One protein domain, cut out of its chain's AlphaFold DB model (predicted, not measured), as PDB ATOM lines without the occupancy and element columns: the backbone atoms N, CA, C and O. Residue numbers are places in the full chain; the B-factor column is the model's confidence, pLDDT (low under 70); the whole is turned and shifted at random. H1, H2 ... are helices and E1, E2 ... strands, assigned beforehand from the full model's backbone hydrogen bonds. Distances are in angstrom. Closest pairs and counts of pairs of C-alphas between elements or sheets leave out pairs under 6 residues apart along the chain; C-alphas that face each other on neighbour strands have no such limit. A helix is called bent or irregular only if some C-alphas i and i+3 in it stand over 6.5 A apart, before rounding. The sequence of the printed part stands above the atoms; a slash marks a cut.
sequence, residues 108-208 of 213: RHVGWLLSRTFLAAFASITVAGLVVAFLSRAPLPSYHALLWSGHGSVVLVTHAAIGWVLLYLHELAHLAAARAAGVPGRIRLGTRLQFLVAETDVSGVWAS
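AT A GLANCE: This is residues 108 to 208 of the 213 residues of an uncharacterized protein of Phytohabitans rumicis (UniProt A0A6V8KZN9). The model is a large open frame: two long helices, H2 and H3, make two of its sides with an empty middle between them, short H1 joins them at one end, and the long link of residues 136 to 151 closes the other. A small hairpin of two strands, E1 and E2, packs on residues 164 to 178 of H3, and short H4 follows it near the H1 end of the frame. The printed part has 101 residues with four named helices and two named strands, in the order H1 H2 H3 E1 E2 H4; the sheet, E1 - E2, is antiparallel and the class is mostly helix. The whole is loose, with a radius of gyration of the C-alphas of 18.3 A, and spans 50 by 39 by 23 A.

HOW THE PARTS SIT: Strands E1, residues 186 to 192, and E2, residues 195 to 201, form a hairpin, antiparallel at 150 degrees between their directions. N 188 and O 199 are 2.8 A apart and N 197 and O 190 are 2.9 A apart, both within hydrogen-bond range. Helix H3, residues 152 to 180, comes closest to E2 at the C-alphas of Glu 171 and Thr 200, 5.7 A apart, and to E1 at those of Glu 171 and Ile 187, 6.9 A apart. Helix H1, residues 108 to 114, touches H3, about perpendicular at 77 degrees; the closest C-alphas, of Gly 111 and Ala 180, are 4.1 A apart, and H3 touches H1 with residues 176 to 180 alone. Helix H2, residues 116 to 135, is close to H1 but not clearly touching, at a steep tilt of 48 degrees, the same way; their closest C-alphas, of Trp 112 and Phe 118, are 6.8 A apart. H2 and H3 are apart. Helix H4, residues 203 to 207, is close to H3 but not clearly touching; their closest C-alphas, of Ala 178 and Val 205, are 7.1 A apart. In H2 and H3 every O i to N i+4 pair is within hydrogen-bond range; H1 has 0 of 3 with 2 of 4 O i to N i+3 pairs within range, and H4 has 0 of 1 with 2 of 2.

IN THESE COORDINATES: E1 measures 16.6 A from first to last C-alpha and E2 17.0 A. H3, the longest helix, runs 41.2 A from C-alpha 152 at (111.520, 137.626, 166.358) to C-alpha 180 at (144.198, 112.596, 167.517). H2 measures 27.8 A. H1, 11.3 A long, begins at C-alpha 108 at (146.985, 111.298, 174.382) and is irregular, with C-alphas 109 and 112 7.6 A apart. H4, 8.2 A long, is neither bent nor irregular, but only just: C-alphas 203 and 206 are 6.0 A apart.

THE WHOLE: The two C-alphas farthest apart, of Gly 150 and Ala 207, are 51.7 A apart. Residues 116 to 121, 123 to 145 and 148 to 154 stand free. The printed part has no cut; the link from H2 to H3 is long and the other links are tight. The mean pLDDT of the printed part is 88.9, and residue 208 alone is under 70.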
ATOM      1  N   ARG A 108     147.420 112.126 173.240       90.31
ATOM      2  CA  ARG A 108     146.985 111.298 174.382       90.31
ATOM      3  C   ARG A 108     145.640 111.707 175.007       90.31
ATOM      4  O   ARG A 108     144.998 110.875 175.630       90.31
ATOM      5  N   HIS A 109     145.231 112.974 174.884       92.81
ATOM      6  CA  HIS A 109     143.973 113.463 175.462       92.81
ATOM      7  C   HIS A 109     142.762 113.157 174.567       92.81
ATOM      8  O   HIS A 109     141.642 113.090 175.062       92.81
ATOM      9  N   VAL A 110     142.984 112.992 173.258       93.50
ATOM     10  CA  VAL A 110     141.921 112.949 172.235       93.50
ATOM     11  C   VAL A 110     142.030 111.766 171.274       93.50
ATOM     12  O   VAL A 110     141.119 111.538 170.494       93.50
ATOM     13  N   GLY A 111     143.098 110.969 171.341       89.88
ATOM     14  CA  GLY A 111     143.329 109.825 170.454       89.88
ATOM     15  C   GLY A 111     142.220 108.775 170.521       89.88
ATOM     16  O   GLY A 111     141.926 108.113 169.532       89.88
ATOM     17  N   TRP A 112     141.533 108.677 171.663       93.00
ATOM     18  CA  TRP A 112     140.370 107.808 171.843       93.00
ATOM     19  C   TRP A 112     139.173 108.198 170.959       93.00
ATOM     20  O   TRP A 112     138.357 107.327 170.666       93.00
ATOM     21  N   LEU A 113     139.083 109.448 170.481       90.81
ATOM     22  CA  LEU A 113     138.040 109.886 169.542       90.81
ATOM     23  C   LEU A 113     138.130 109.171 168.189       90.81
ATOM     24  O   LEU A 113     137.132 109.053 167.492       90.81
ATOM     25  N   LEU A 114     139.310 108.668 167.818       87.81
ATOM     26  CA  LEU A 114     139.500 107.869 166.603       87.81
ATOM     27  C   LEU A 114     139.472 106.359 166.886       87.81
ATOM     28  O   LEU A 114     139.716 105.548 165.996       87.81
ATOM     29  N   SER A 115     139.182 105.952 168.126       92.56
ATOM     30  CA  SER A 115     139.076 104.536 168.469       92.56
ATOM     31  C   SER A 115     137.817 103.912 167.868       92.56
ATOM     32  O   SER A 115     136.752 104.530 167.811       92.56
ATOM     33  N   ARG A 116     137.909 102.629 167.496       94.00
ATOM     34  CA  ARG A 116     136.757 101.853 167.006       94.00
ATOM     35  C   ARG A 116     135.604 101.835 168.012       94.00
ATOM     36  O   ARG A 116     134.451 101.888 167.607       94.00
ATOM     37  N   THR A 117     135.911 101.805 169.309       95.06
ATOM     38  CA  THR A 117     134.909 101.817 170.383       95.06
ATOM     39  C   THR A 117     134.125 103.122 170.413       95.06
ATOM     40  O   THR A 117     132.898 103.089 170.488       95.06
ATOM     41  N   PHE A 118     134.806 104.267 170.314       93.06
ATOM     42  CA  PHE A 118     134.128 105.559 170.252       93.06
ATOM     43  C   PHE A 118     133.262 105.679 168.997       93.06
ATOM     44  O   PHE A 118     132.092 106.040 169.099       93.06
ATOM     45  N   LEU A 119     133.804 105.310 167.832       92.69
ATOM     46  CA  LEU A 119     133.067 105.346 166.568       92.69
ATOM     47  C   LEU A 119     131.831 104.438 166.602       92.69
ATOM     48  O   LEU A 119     130.758 104.855 166.177       92.69
ATOM     49  N   ALA A 120     131.948 103.233 167.166       96.25
ATOM     50  CA  ALA A 120     130.822 102.320 167.337       96.25
ATOM     51  C   ALA A 120     129.760 102.887 168.290       96.25
ATOM     52  O   ALA A 120     128.568 102.809 167.990       96.25
ATOM     53  N   ALA A 121     130.163 103.494 169.409       96.12
ATOM     54  CA  ALA A 121     129.236 104.135 170.339       96.12
ATOM     55  C   ALA A 121     128.515 105.329 169.688       96.12
ATOM     56  O   ALA A 121     127.294 105.443 169.789       96.12
ATOM     57  N   PHE A 122     129.249 106.174 168.960       93.19
ATOM     58  CA  PHE A 122     128.694 107.316 168.235       93.19
ATOM     59  C   PHE A 122     127.712 106.883 167.137       93.19
ATOM     60  O   PHE A 122     126.599 107.412 167.043       93.19
ATOM     61  N   ALA A 123     128.076 105.864 166.352       95.88
ATOM     62  CA  ALA A 123     127.189 105.261 165.362       95.88
ATOM     63  C   ALA A 123     125.934 104.672 166.021       95.88
ATOM     64  O   ALA A 123     124.828 104.894 165.539       95.88
ATOM     65  N   SER A 124     126.083 103.992 167.161       97.25
ATOM     66  CA  SER A 124     124.962 103.393 167.897       97.25
ATOM     67  C   SER A 124     123.976 104.445 168.407       97.25
ATOM     68  O   SER A 124     122.770 104.258 168.268       97.25
ATOM     69  N   ILE A 125     124.462 105.574 168.937       97.38
ATOM     70  CA  ILE A 125     123.616 106.705 169.356       97.38
ATOM     71  C   ILE A 125     122.875 107.298 168.152       97.38
ATOM     72  O   ILE A 125     121.675 107.559 168.233       97.38
ATOM     73  N   THR A 126     123.570 107.466 167.025       95.50
ATOM     74  CA  THR A 126     122.978 107.988 165.785       95.50
ATOM     75  C   THR A 126     121.868 107.066 165.275       95.50
ATOM     76  O   THR A 126     120.757 107.521 165.011       95.50
ATOM     77  N   VAL A 127     122.132 105.757 165.207       97.56
ATOM     78  CA  VAL A 127     121.145 104.745 164.805       97.56
ATOM     79  C   VAL A 127     119.971 104.713 165.781       97.56
ATOM     80  O   VAL A 127     118.827 104.704 165.336       97.56
ATOM     81  N   ALA A 128     120.216 104.755 167.091       96.88
ATOM     82  CA  ALA A 128     119.150 104.801 168.089       96.88
ATOM     83  C   ALA A 128     118.248 106.032 167.905       96.88
ATOM     84  O   ALA A 128     117.027 105.900 167.941       96.88
ATOM     85  N   GLY A 129     118.826 107.209 167.638       93.62
ATOM     86  CA  GLY A 129     118.071 108.426 167.334       93.62
ATOM     87  C   GLY A 129     117.202 108.290 166.080       93.62
ATOM     88  O   GLY A 129     116.028 108.657 166.106       93.62
ATOM     89  N   LEU A 130     117.742 107.698 165.009       93.25
ATOM     90  CA  LEU A 130     116.988 107.416 163.781       93.25
ATOM     91  C   LEU A 130     115.856 106.410 164.014       93.25
ATOM     92  O   LEU A 130     114.749 106.609 163.520       93.25
ATOM     93  N   VAL A 131     116.106 105.357 164.796       95.44
ATOM     94  CA  VAL A 131     115.089 104.367 165.174       95.44
ATOM     95  C   VAL A 131     113.979 105.027 165.987       95.44
ATOM     96  O   VAL A 131     112.808 104.825 165.683       95.44
ATOM     97  N   VAL A 132     114.320 105.854 166.979       93.56
ATOM     98  CA  VAL A 132     113.327 106.607 167.759       93.56
ATOM     99  C   VAL A 132     112.519 107.528 166.851       93.56
ATOM    100  O   VAL A 132     111.296 107.518 166.942       93.56
ATOM    101  N   ALA A 133     113.163 108.267 165.946       89.25
ATOM    102  CA  ALA A 133     112.466 109.136 165.000       89.25
ATOM    103  C   ALA A 133     111.500 108.347 164.099       89.25
ATOM    104  O   ALA A 133     110.350 108.752 163.940       89.25
ATOM    105  N   PHE A 134     111.932 107.194 163.578       90.62
ATOM    106  CA  PHE A 134     111.125 106.334 162.709       90.62
ATOM    107  C   PHE A 134     109.945 105.671 163.436       90.62
ATOM    108  O   PHE A 134     108.856 105.556 162.879       90.62
ATOM    109  N   LEU A 135     110.148 105.232 164.680       93.81
ATOM    110  CA  LEU A 135     109.101 104.604 165.492       93.81
ATOM    111  C   LEU A 135     108.171 105.628 166.152       93.81
ATOM    112  O   LEU A 135     107.060 105.278 166.562       93.81
ATOM    113  N   SER A 136     108.609 106.884 166.284       89.06
ATOM    114  CA  SER A 136     107.794 107.935 166.876       89.06
ATOM    115  C   SER A 136     106.584 108.235 165.993       89.06
ATOM    116  O   SER A 136     106.697 108.504 164.803       89.06
ATOM    117  N   ARG A 137     105.393 108.221 166.600       86.38
ATOM    118  CA  ARG A 137     104.159 108.721 165.966       86.38
ATOM    119  C   ARG A 137     103.982 110.230 166.153       86.38
ATOM    120  O   ARG A 137     102.921 110.765 165.841       86.38
ATOM    121  N   ALA A 138     104.978 110.894 166.738       83.56
ATOM    122  CA  ALA A 138     104.947 112.329 166.933       83.56
ATOM    123  C   ALA A 138     104.987 113.021 165.561       83.56
ATOM    124  O   ALA A 138     105.697 112.557 164.666       83.56
ATOM    125  N   PRO A 139     104.236 114.116 165.370       78.88
ATOM    126  CA  PRO A 139     104.371 114.905 164.159       78.88
ATOM    127  C   PRO A 139     105.800 115.445 164.062       78.88
ATOM    128  O   PRO A 139     106.411 115.797 165.075       78.88
ATOM    129  N   LEU A 140     106.323 115.525 162.837       82.56
ATOM    130  CA  LEU A 140     107.606 116.177 162.593       82.56
ATOM    131  C   LEU A 140     107.572 117.611 163.149       82.56
ATOM    132  O   LEU A 140     106.522 118.263 163.077       82.56
ATOM    133  N   PRO A 141     108.693 118.111 163.701       83.88
ATOM    134  CA  PRO A 141     108.749 119.466 164.220       83.88
ATOM    135  C   PRO A 141     108.314 120.457 163.137       83.88
ATOM    136  O   PRO A 141     108.854 120.473 162.031       83.88
ATOM    137  N   SER A 142     107.306 121.270 163.454       87.31
ATOM    138  CA  SER A 142     106.858 122.347 162.573       87.31
ATOM    139  C   SER A 142     107.808 123.540 162.671       87.31
ATOM    140  O   SER A 142     108.658 123.607 163.562       87.31
ATOM    141  N   TYR A 143     107.642 124.534 161.796       87.00
ATOM    142  CA  TYR A 143     108.452 125.755 161.848       87.00
ATOM    143  C   TYR A 143     108.359 126.483 163.201       87.00
ATOM    144  O   TYR A 143     109.284 127.205 163.558       87.00
ATOM    145  N   HIS A 144     107.294 126.268 163.985       88.19
ATOM    146  CA  HIS A 144     107.158 126.812 165.339       88.19
ATOM    147  C   HIS A 144     108.204 126.267 166.321       88.19
ATOM    148  O   HIS A 144     108.479 126.915 167.323       88.19
ATOM    149  N   ALA A 145     108.823 125.117 166.034       88.19
ATOM    150  CA  ALA A 145     109.965 124.633 166.808       88.19
ATOM    151  C   ALA A 145     111.199 125.541 166.636       88.19
ATOM    152  O   ALA A 145     111.983 125.702 167.567       88.19
ATOM    153  N   LEU A 146     111.346 126.170 165.463       88.19
ATOM    154  CA  LEU A 146     112.373 127.180 165.197       88.19
ATOM    155  C   LEU A 146     111.891 128.573 165.634       88.19
ATOM    156  O   LEU A 146     112.611 129.312 166.298       88.19
ATOM    157  N   LEU A 147     110.643 128.927 165.323       93.00
ATOM    158  CA  LEU A 147     110.010 130.200 165.681       93.00
ATOM    159  C   LEU A 147     109.191 130.068 166.972       93.00
ATOM    160  O   LEU A 147     107.978 130.271 166.988       93.00
ATOM    161  N   TRP A 148     109.866 129.701 168.059       92.50
ATOM    162  CA  TRP A 148     109.231 129.350 169.336       92.50
ATOM    163  C   TRP A 148     108.750 130.557 170.158       92.50
ATOM    164  O   TRP A 148     108.040 130.388 171.146       92.50
ATOM    165  N   SER A 149     109.125 131.779 169.767       93.81
ATOM    166  CA  SER A 149     108.731 133.022 170.438       93.81
ATOM    167  C   SER A 149     108.031 133.971 169.471       93.81
ATOM    168  O   SER A 149     108.443 134.114 168.321       93.81
ATOM    169  N   GLY A 150     107.016 134.688 169.970       93.44
ATOM    170  CA  GLY A 150     106.368 135.785 169.239       93.44
ATOM    171  C   GLY A 150     107.277 137.003 169.021       93.44
ATOM    172  O   GLY A 150     106.965 137.867 168.208       93.44
ATOM    173  N   HIS A 151     108.420 137.066 169.712       95.88
ATOM    174  CA  HIS A 151     109.423 138.114 169.540       95.88
ATOM    175  C   HIS A 151     110.544 137.618 168.620       95.88
ATOM    176  O   HIS A 151     111.451 136.906 169.058       95.88
ATOM    177  N   GLY A 152     110.520 138.037 167.351       94.06
ATOM    178  CA  GLY A 152     111.520 137.626 166.358       94.06
ATOM    179  C   GLY A 152     112.967 137.953 166.753       94.06
ATOM    180  O   GLY A 152     113.875 137.186 166.445       94.06
ATOM    181  N   SER A 153     113.191 139.033 167.509       96.06
ATOM    182  CA  SER A 153     114.514 139.391 168.037       96.06
ATOM    183  C   SER A 153     115.067 138.350 169.016       96.06
ATOM    184  O   SER A 153     116.246 138.011 168.943       96.06
ATOM    185  N   VAL A 154     114.222 137.794 169.892       96.12
ATOM    186  CA  VAL A 154     114.613 136.744 170.848       96.12
ATOM    187  C   VAL A 154     114.979 135.465 170.105       96.12
ATOM    188  O   VAL A 154     116.005 134.854 170.406       96.12
ATOM    189  N   VAL A 155     114.183 135.091 169.097       95.81
ATOM    190  CA  VAL A 155     114.483 133.946 168.226       95.81
ATOM    191  C   VAL A 155     115.835 134.146 167.544       95.81
ATOM    192  O   VAL A 155     116.684 133.260 167.627       95.81
ATOM    193  N   LEU A 156     116.063 135.311 166.931       95.19
ATOM    194  CA  LEU A 156     117.286 135.610 166.188       95.19
ATOM    195  C   LEU A 156     118.534 135.573 167.076       95.19
ATOM    196  O   LEU A 156     119.500 134.900 166.730       95.19
ATOM    197  N   VAL A 157     118.512 136.248 168.230       96.38
ATOM    198  CA  VAL A 157     119.653 136.266 169.164       96.38
ATOM    199  C   VAL A 157     119.941 134.864 169.700       96.38
ATOM    200  O   VAL A 157     121.100 134.458 169.759       96.38
ATOM    201  N   THR A 158     118.899 134.096 170.027       95.75
ATOM    202  CA  THR A 158     119.057 132.716 170.510       95.75
ATOM    203  C   THR A 158     119.672 131.820 169.435       95.75
ATOM    204  O   THR A 158     120.631 131.103 169.712       95.75
ATOM    205  N   HIS A 159     119.177 131.885 168.195       94.62
ATOM    206  CA  HIS A 159     119.721 131.093 167.088       94.62
ATOM    207  C   HIS A 159     121.141 131.514 166.723       94.62
ATOM    208  O   HIS A 159     121.969 130.649 166.452       94.62
ATOM    209  N   ALA A 160     121.451 132.812 166.762       93.38
ATOM    210  CA  ALA A 160     122.810 133.294 166.563       93.38
ATOM    211  C   ALA A 160     123.753 132.739 167.640       93.38
ATOM    212  O   ALA A 160     124.814 132.217 167.307       93.38
ATOM    213  N   ALA A 161     123.355 132.782 168.916       94.94
ATOM    214  CA  ALA A 161     124.148 132.233 170.013       94.94
ATOM    215  C   ALA A 161     124.375 130.720 169.858       94.94
ATOM    216  O   ALA A 161     125.514 130.263 169.937       94.94
ATOM    217  N   ILE A 162     123.319 129.950 169.573       95.25
ATOM    218  CA  ILE A 162     123.421 128.504 169.322       95.25
ATOM    219  C   ILE A 162     124.321 128.231 168.114       95.25
ATOM    220  O   ILE A 162     125.210 127.391 168.197       95.25
ATOM    221  N   GLY A 163     124.130 128.960 167.013       91.62
ATOM    222  CA  GLY A 163     124.922 128.818 165.794       91.62
ATOM    223  C   GLY A 163     126.411 129.058 166.039       91.62
ATOM    224  O   GLY A 163     127.230 128.240 165.633       91.62
ATOM    225  N   TRP A 164     126.765 130.116 166.772       90.06
ATOM    226  CA  TRP A 164     128.155 130.396 167.149       90.06
ATOM    227  C   TRP A 164     128.751 129.322 168.060       90.06
ATOM    228  O   TRP A 164     129.905 128.938 167.871       90.06
ATOM    229  N   VAL A 165     127.981 128.805 169.022       93.50
ATOM    230  CA  VAL A 165     128.428 127.700 169.884       93.50
ATOM    231  C   VAL A 165     128.663 126.434 169.062       93.50
ATOM    232  O   VAL A 165     129.710 125.808 169.207       93.50
ATOM    233  N   LEU A 166     127.734 126.068 168.176       93.31
ATOM    234  CA  LEU A 166     127.875 124.895 167.311       93.31
ATOM    235  C   LEU A 166     129.053 125.040 166.345       93.31
ATOM    236  O   LEU A 166     129.808 124.086 166.184       93.31
ATOM    237  N   LEU A 167     129.253 126.226 165.767       90.50
ATOM    238  CA  LEU A 167     130.415 126.529 164.931       90.50
ATOM    239  C   LEU A 167     131.718 126.360 165.722       90.50
ATOM    240  O   LEU A 167     132.636 125.686 165.272       90.50
ATOM    241  N   TYR A 168     131.793 126.910 166.935       88.81
ATOM    242  CA  TYR A 168     132.977 126.756 167.779       88.81
ATOM    243  C   TYR A 168     133.244 125.289 168.148       88.81
ATOM    244  O   TYR A 168     134.386 124.834 168.090       88.81
ATOM    245  N   LEU A 169     132.200 124.529 168.492       92.44
ATOM    246  CA  LEU A 169     132.311 123.095 168.767       92.44
ATOM    247  C   LEU A 169     132.749 122.302 167.530       92.44
ATOM    248  O   LEU A 169     133.533 121.365 167.666       92.44
ATOM    249  N   HIS A 170     132.286 122.684 166.339       91.69
ATOM    250  CA  HIS A 170     132.697 122.089 165.069       91.69
ATOM    251  C   HIS A 170     134.194 122.302 164.805       91.69
ATOM    252  O   HIS A 170     134.920 121.338 164.561       91.69
ATOM    253  N   GLU A 171     134.688 123.530 164.970       90.69
ATOM    254  CA  GLU A 171     136.119 123.821 164.828       90.69
ATOM    255  C   GLU A 171     136.966 123.108 165.889       90.69
ATOM    256  O   GLU A 171     138.020 122.539 165.595       90.69
ATOM    257  N   LEU A 172     136.487 123.045 167.135       91.62
ATOM    258  CA  LEU A 172     137.141 122.249 168.172       91.62
ATOM    259  C   LEU A 172     137.175 120.757 167.827       91.62
ATOM    260  O   LEU A 172     138.174 120.100 168.124       91.62
ATOM    261  N   ALA A 173     136.123 120.220 167.203       90.94
ATOM    262  CA  ALA A 173     136.092 118.835 166.755       90.94
ATOM    263  C   ALA A 173     137.133 118.585 165.655       90.94
ATOM    264  O   ALA A 173     137.878 117.606 165.748       90.94
ATOM    265  N   HIS A 174     137.269 119.492 164.682       91.00
ATOM    266  CA  HIS A 174     138.336 119.426 163.678       91.00
ATOM    267  C   HIS A 174     139.730 119.481 164.306       91.00
ATOM    268  O   HIS A 174     140.587 118.651 163.990       91.00
ATOM    269  N   LEU A 175     139.953 120.395 165.255       91.88
ATOM    270  CA  LEU A 175     141.222 120.494 165.970       91.88
ATOM    271  C   LEU A 175     141.523 119.210 166.755       91.88
ATOM    272  O   LEU A 175     142.643 118.700 166.693       91.88
ATOM    273  N   ALA A 176     140.540 118.672 167.478       91.81
ATOM    274  CA  ALA A 176     140.687 117.438 168.242       91.81
ATOM    275  C   ALA A 176     140.985 116.237 167.334       91.81
ATOM    276  O   ALA A 176     141.871 115.448 167.663       91.81
ATOM    277  N   ALA A 177     140.320 116.134 166.180       89.69
ATOM    278  CA  ALA A 177     140.577 115.097 165.183       89.69
ATOM    279  C   ALA A 177     142.000 115.196 164.612       89.69
ATOM    280  O   ALA A 177     142.725 114.200 164.601       89.69
ATOM    281  N   ALA A 178     142.450 116.400 164.236       88.81
ATOM    282  CA  ALA A 178     143.824 116.623 163.781       88.81
ATOM    283  C   ALA A 178     144.845 116.207 164.853       88.81
ATOM    284  O   ALA A 178     145.796 115.478 164.568       88.81
ATOM    285  N   ARG A 179     144.613 116.578 166.121       90.62
ATOM    286  CA  ARG A 179     145.497 116.179 167.228       90.62
ATOM    287  C   ARG A 179     145.471 114.686 167.498       90.62
ATOM    288  O   ARG A 179     146.519 114.126 167.810       90.62
ATOM    289  N   ALA A 180     144.316 114.042 167.386       89.75
ATOM    290  CA  ALA A 180     144.198 112.596 167.517       89.75
ATOM    291  C   ALA A 180     145.001 111.869 166.424       89.75
ATOM    292  O   ALA A 180     145.637 110.862 166.721       89.75
ATOM    293  N   ALA A 181     145.057 112.432 165.213       86.25
ATOM    294  CA  ALA A 181     145.877 111.949 164.101       86.25
ATOM    295  C   ALA A 181     147.369 112.354 164.184       86.25
ATOM    296  O   ALA A 181     148.145 112.031 163.290       86.25
ATOM    297  N   GLY A 182     147.792 113.066 165.237       85.19
ATOM    298  CA  GLY A 182     149.182 113.510 165.411       85.19
ATOM    299  C   GLY A 182     149.579 114.731 164.572       85.19
ATOM    300  O   GLY A 182     150.756 115.079 164.513       85.19
ATOM    301  N   VAL A 183     148.608 115.403 163.961       85.50
ATOM    302  CA  VAL A 183     148.797 116.543 163.061       85.50
ATOM    303  C   VAL A 183     148.635 117.864 163.834       85.50
ATOM    304  O   VAL A 183     147.761 117.972 164.706       85.50
ATOM    305  N   PRO A 184     149.471 118.893 163.586       84.31
ATOM    306  CA  PRO A 184     149.254 120.217 164.164       84.31
ATOM    307  C   PRO A 184     147.989 120.859 163.575       84.31
ATOM    308  O   PRO A 184     147.707 120.709 162.395       84.31
ATOM    309  N   GLY A 185     147.230 121.590 164.396       85.75
ATOM    310  CA  GLY A 185     146.016 122.275 163.950       85.75
ATOM    311  C   GLY A 185     145.929 123.699 164.484       85.75
ATOM    312  O   GLY A 185     146.366 123.980 165.613       85.75
ATOM    313  N   ARG A 186     145.364 124.603 163.681       88.06
ATOM    314  CA  ARG A 186     145.201 126.018 164.033       88.06
ATOM    315  C   ARG A 186     143.793 126.507 163.715       88.06
ATOM    316  O   ARG A 186     143.417 126.560 162.555       88.06
ATOM    317  N   ILE A 187     143.073 126.970 164.734       88.50
ATOM    318  CA  ILE A 187     141.810 127.690 164.556       88.50
ATOM    319  C   ILE A 187     142.132 129.135 164.172       88.50
ATOM    320  O   ILE A 187     142.992 129.788 164.781       88.50
ATOM    321  N   ARG A 188     141.465 129.632 163.137       86.19
ATOM    322  CA  ARG A 188     141.638 130.976 162.589       86.19
ATOM    323  C   ARG A 188     140.268 131.556 162.274       86.19
ATOM    324  O   ARG A 188     139.338 130.832 161.944       86.19
ATOM    325  N   LEU A 189     140.167 132.876 162.373       85.25
ATOM    326  CA  LEU A 189     139.084 133.610 161.736       85.25
ATOM    327  C   LEU A 189     139.588 134.054 160.367       85.25
ATOM    328  O   LEU A 189     140.685 134.612 160.265       85.25
ATOM    329  N   GLY A 190     138.807 133.768 159.339       81.88
ATOM    330  CA  GLY A 190     139.115 134.084 157.955       81.88
ATOM    331  C   GLY A 190     137.883 134.603 157.233       81.88
ATOM    332  O   GLY A 190     136.801 134.737 157.807       81.88
ATOM    333  N   THR A 191     138.051 134.894 155.953       79.69
ATOM    334  CA  THR A 191     136.951 135.293 155.081       79.69
ATOM    335  C   THR A 191     136.904 134.348 153.894       79.69
ATOM    336  O   THR A 191     137.859 134.283 153.122       79.69
ATOM    337  N   ARG A 192     135.794 133.627 153.726       76.94
ATOM    338  CA  ARG A 192     135.493 132.942 152.466       76.94
ATOM    339  C   ARG A 192     134.610 133.868 151.644       76.94
ATOM    340  O   ARG A 192     133.422 134.019 151.928       76.94
ATOM    341  N   LEU A 193     135.227 134.523 150.657       81.81
ATOM    342  CA  LEU A 193     134.653 135.673 149.949       81.81
ATOM    343  C   LEU A 193     134.214 136.753 150.957       81.81
ATOM    344  O   LEU A 193     135.023 137.181 151.774       81.81
ATOM    345  N   GLN A 194     132.947 137.174 150.939       76.31
ATOM    346  CA  GLN A 194     132.401 138.165 151.873       76.31
ATOM    347  C   GLN A 194     132.003 137.606 153.253       76.31
ATOM    348  O   GLN A 194     131.568 138.376 154.109       76.31
ATOM    349  N   PHE A 195     132.095 136.293 153.486       74.88
ATOM    350  CA  PHE A 195     131.616 135.678 154.726       74.88
ATOM    351  C   PHE A 195     132.747 135.473 155.727       74.88
ATOM    352  O   PHE A 195     133.734 134.798 155.430       74.88
ATOM    353  N   LEU A 196     132.573 136.017 156.933       79.44
ATOM    354  CA  LEU A 196     133.439 135.715 158.066       79.44
ATOM    355  C   LEU A 196     133.227 134.258 158.482       79.44
ATOM    356  O   LEU A 196     132.100 133.849 158.764       79.44
ATOM    357  N   VAL A 197     134.310 133.495 158.541       78.56
ATOM    358  CA  VAL A 197     134.300 132.087 158.940       78.56
ATOM    359  C   VAL A 197     135.296 131.859 160.068       78.56
ATOM    360  O   VAL A 197     136.360 132.477 160.110       78.56
ATOM    361  N   ALA A 198     134.944 130.971 160.989       84.00
ATOM    362  CA  ALA A 198     135.934 130.280 161.795       84.00
ATOM    363  C   ALA A 198     136.320 129.017 161.028       84.00
ATOM    364  O   ALA A 198     135.438 128.341 160.511       84.00
ATOM    365  N   GLU A 199     137.614 128.746 160.909       84.00
ATOM    366  CA  GLU A 199     138.111 127.547 160.244       84.00
ATOM    367  C   GLU A 199     139.333 126.993 160.974       84.00
ATOM    368  O   GLU A 199     140.155 127.732 161.531       84.00
ATOM    369  N   THR A 200     139.453 125.673 160.961       82.56
ATOM    370  CA  THR A 200     140.591 124.950 161.504       82.56
ATOM    371  C   THR A 200     141.462 124.494 160.354       82.56
ATOM    372  O   THR A 200     141.104 123.605 159.586       82.56
ATOM    373  N   ASP A 201     142.644 125.088 160.271       80.75
ATOM    374  CA  ASP A 201     143.695 124.633 159.382       80.75
ATOM    375  C   ASP A 201     144.208 123.274 159.875       80.75
ATOM    376  O   ASP A 201     144.763 123.159 160.977       80.75
ATOM    377  N   VAL A 202     143.953 122.248 159.063       79.81
ATOM    378  CA  VAL A 202     144.352 120.851 159.269       79.81
ATOM    379  C   VAL A 202     145.274 120.362 158.149       79.81
ATOM    380  O   VAL A 202     145.369 119.159 157.912       79.81
ATOM    381  N   SER A 203     145.971 121.269 157.458       76.38
ATOM    382  CA  SER A 203     146.754 120.956 156.252       76.38
ATOM    383  C   SER A 203     147.810 119.869 156.474       76.38
ATOM    384  O   SER A 203     148.093 119.079 155.582       76.38
ATOM    385  N   GLY A 204     148.319 119.696 157.697       73.12
ATOM    386  CA  GLY A 204     149.219 118.579 157.997       73.12
ATOM    387  C   GLY A 204     148.598 117.178 157.838       73.12
ATOM    388  O   GLY A 204     149.339 116.197 157.853       73.12
ATOM    389  N   VAL A 205     147.278 117.044 157.636       78.38
ATOM    390  CA  VAL A 205     146.623 115.756 157.337       78.38
ATOM    391  C   VAL A 205     147.098 115.175 156.006       78.38
ATOM    392  O   VAL A 205     147.106 113.954 155.833       78.38
ATOM    393  N   TRP A 206     147.575 116.026 155.093       74.81
ATOM    394  CA  TRP A 206     148.192 115.610 153.837       74.81
ATOM    395  C   TRP A 206     149.441 114.745 154.056       74.81
ATOM    396  O   TRP A 206     149.707 113.846 153.263       74.81
ATOM    397  N   ALA A 207     150.140 114.926 155.181       75.06
ATOM    398  CA  ALA A 207     151.273 114.092 155.578       75.06
ATOM    399  C   ALA A 207     150.888 112.833 156.372       75.06
ATOM    400  O   ALA A 207     151.765 112.028 156.692       75.06
ATOM    401  N   SER A 208     149.614 112.662 156.744       68.31
ATOM    402  CA  SER A 208     149.189 111.454 157.452       68.31
ATOM    403  C   SER A 208     149.317 110.237 156.523       68.31
ATOM    404  O   SER A 208     149.023 110.361 155.327       68.31
TER     405      SER A 208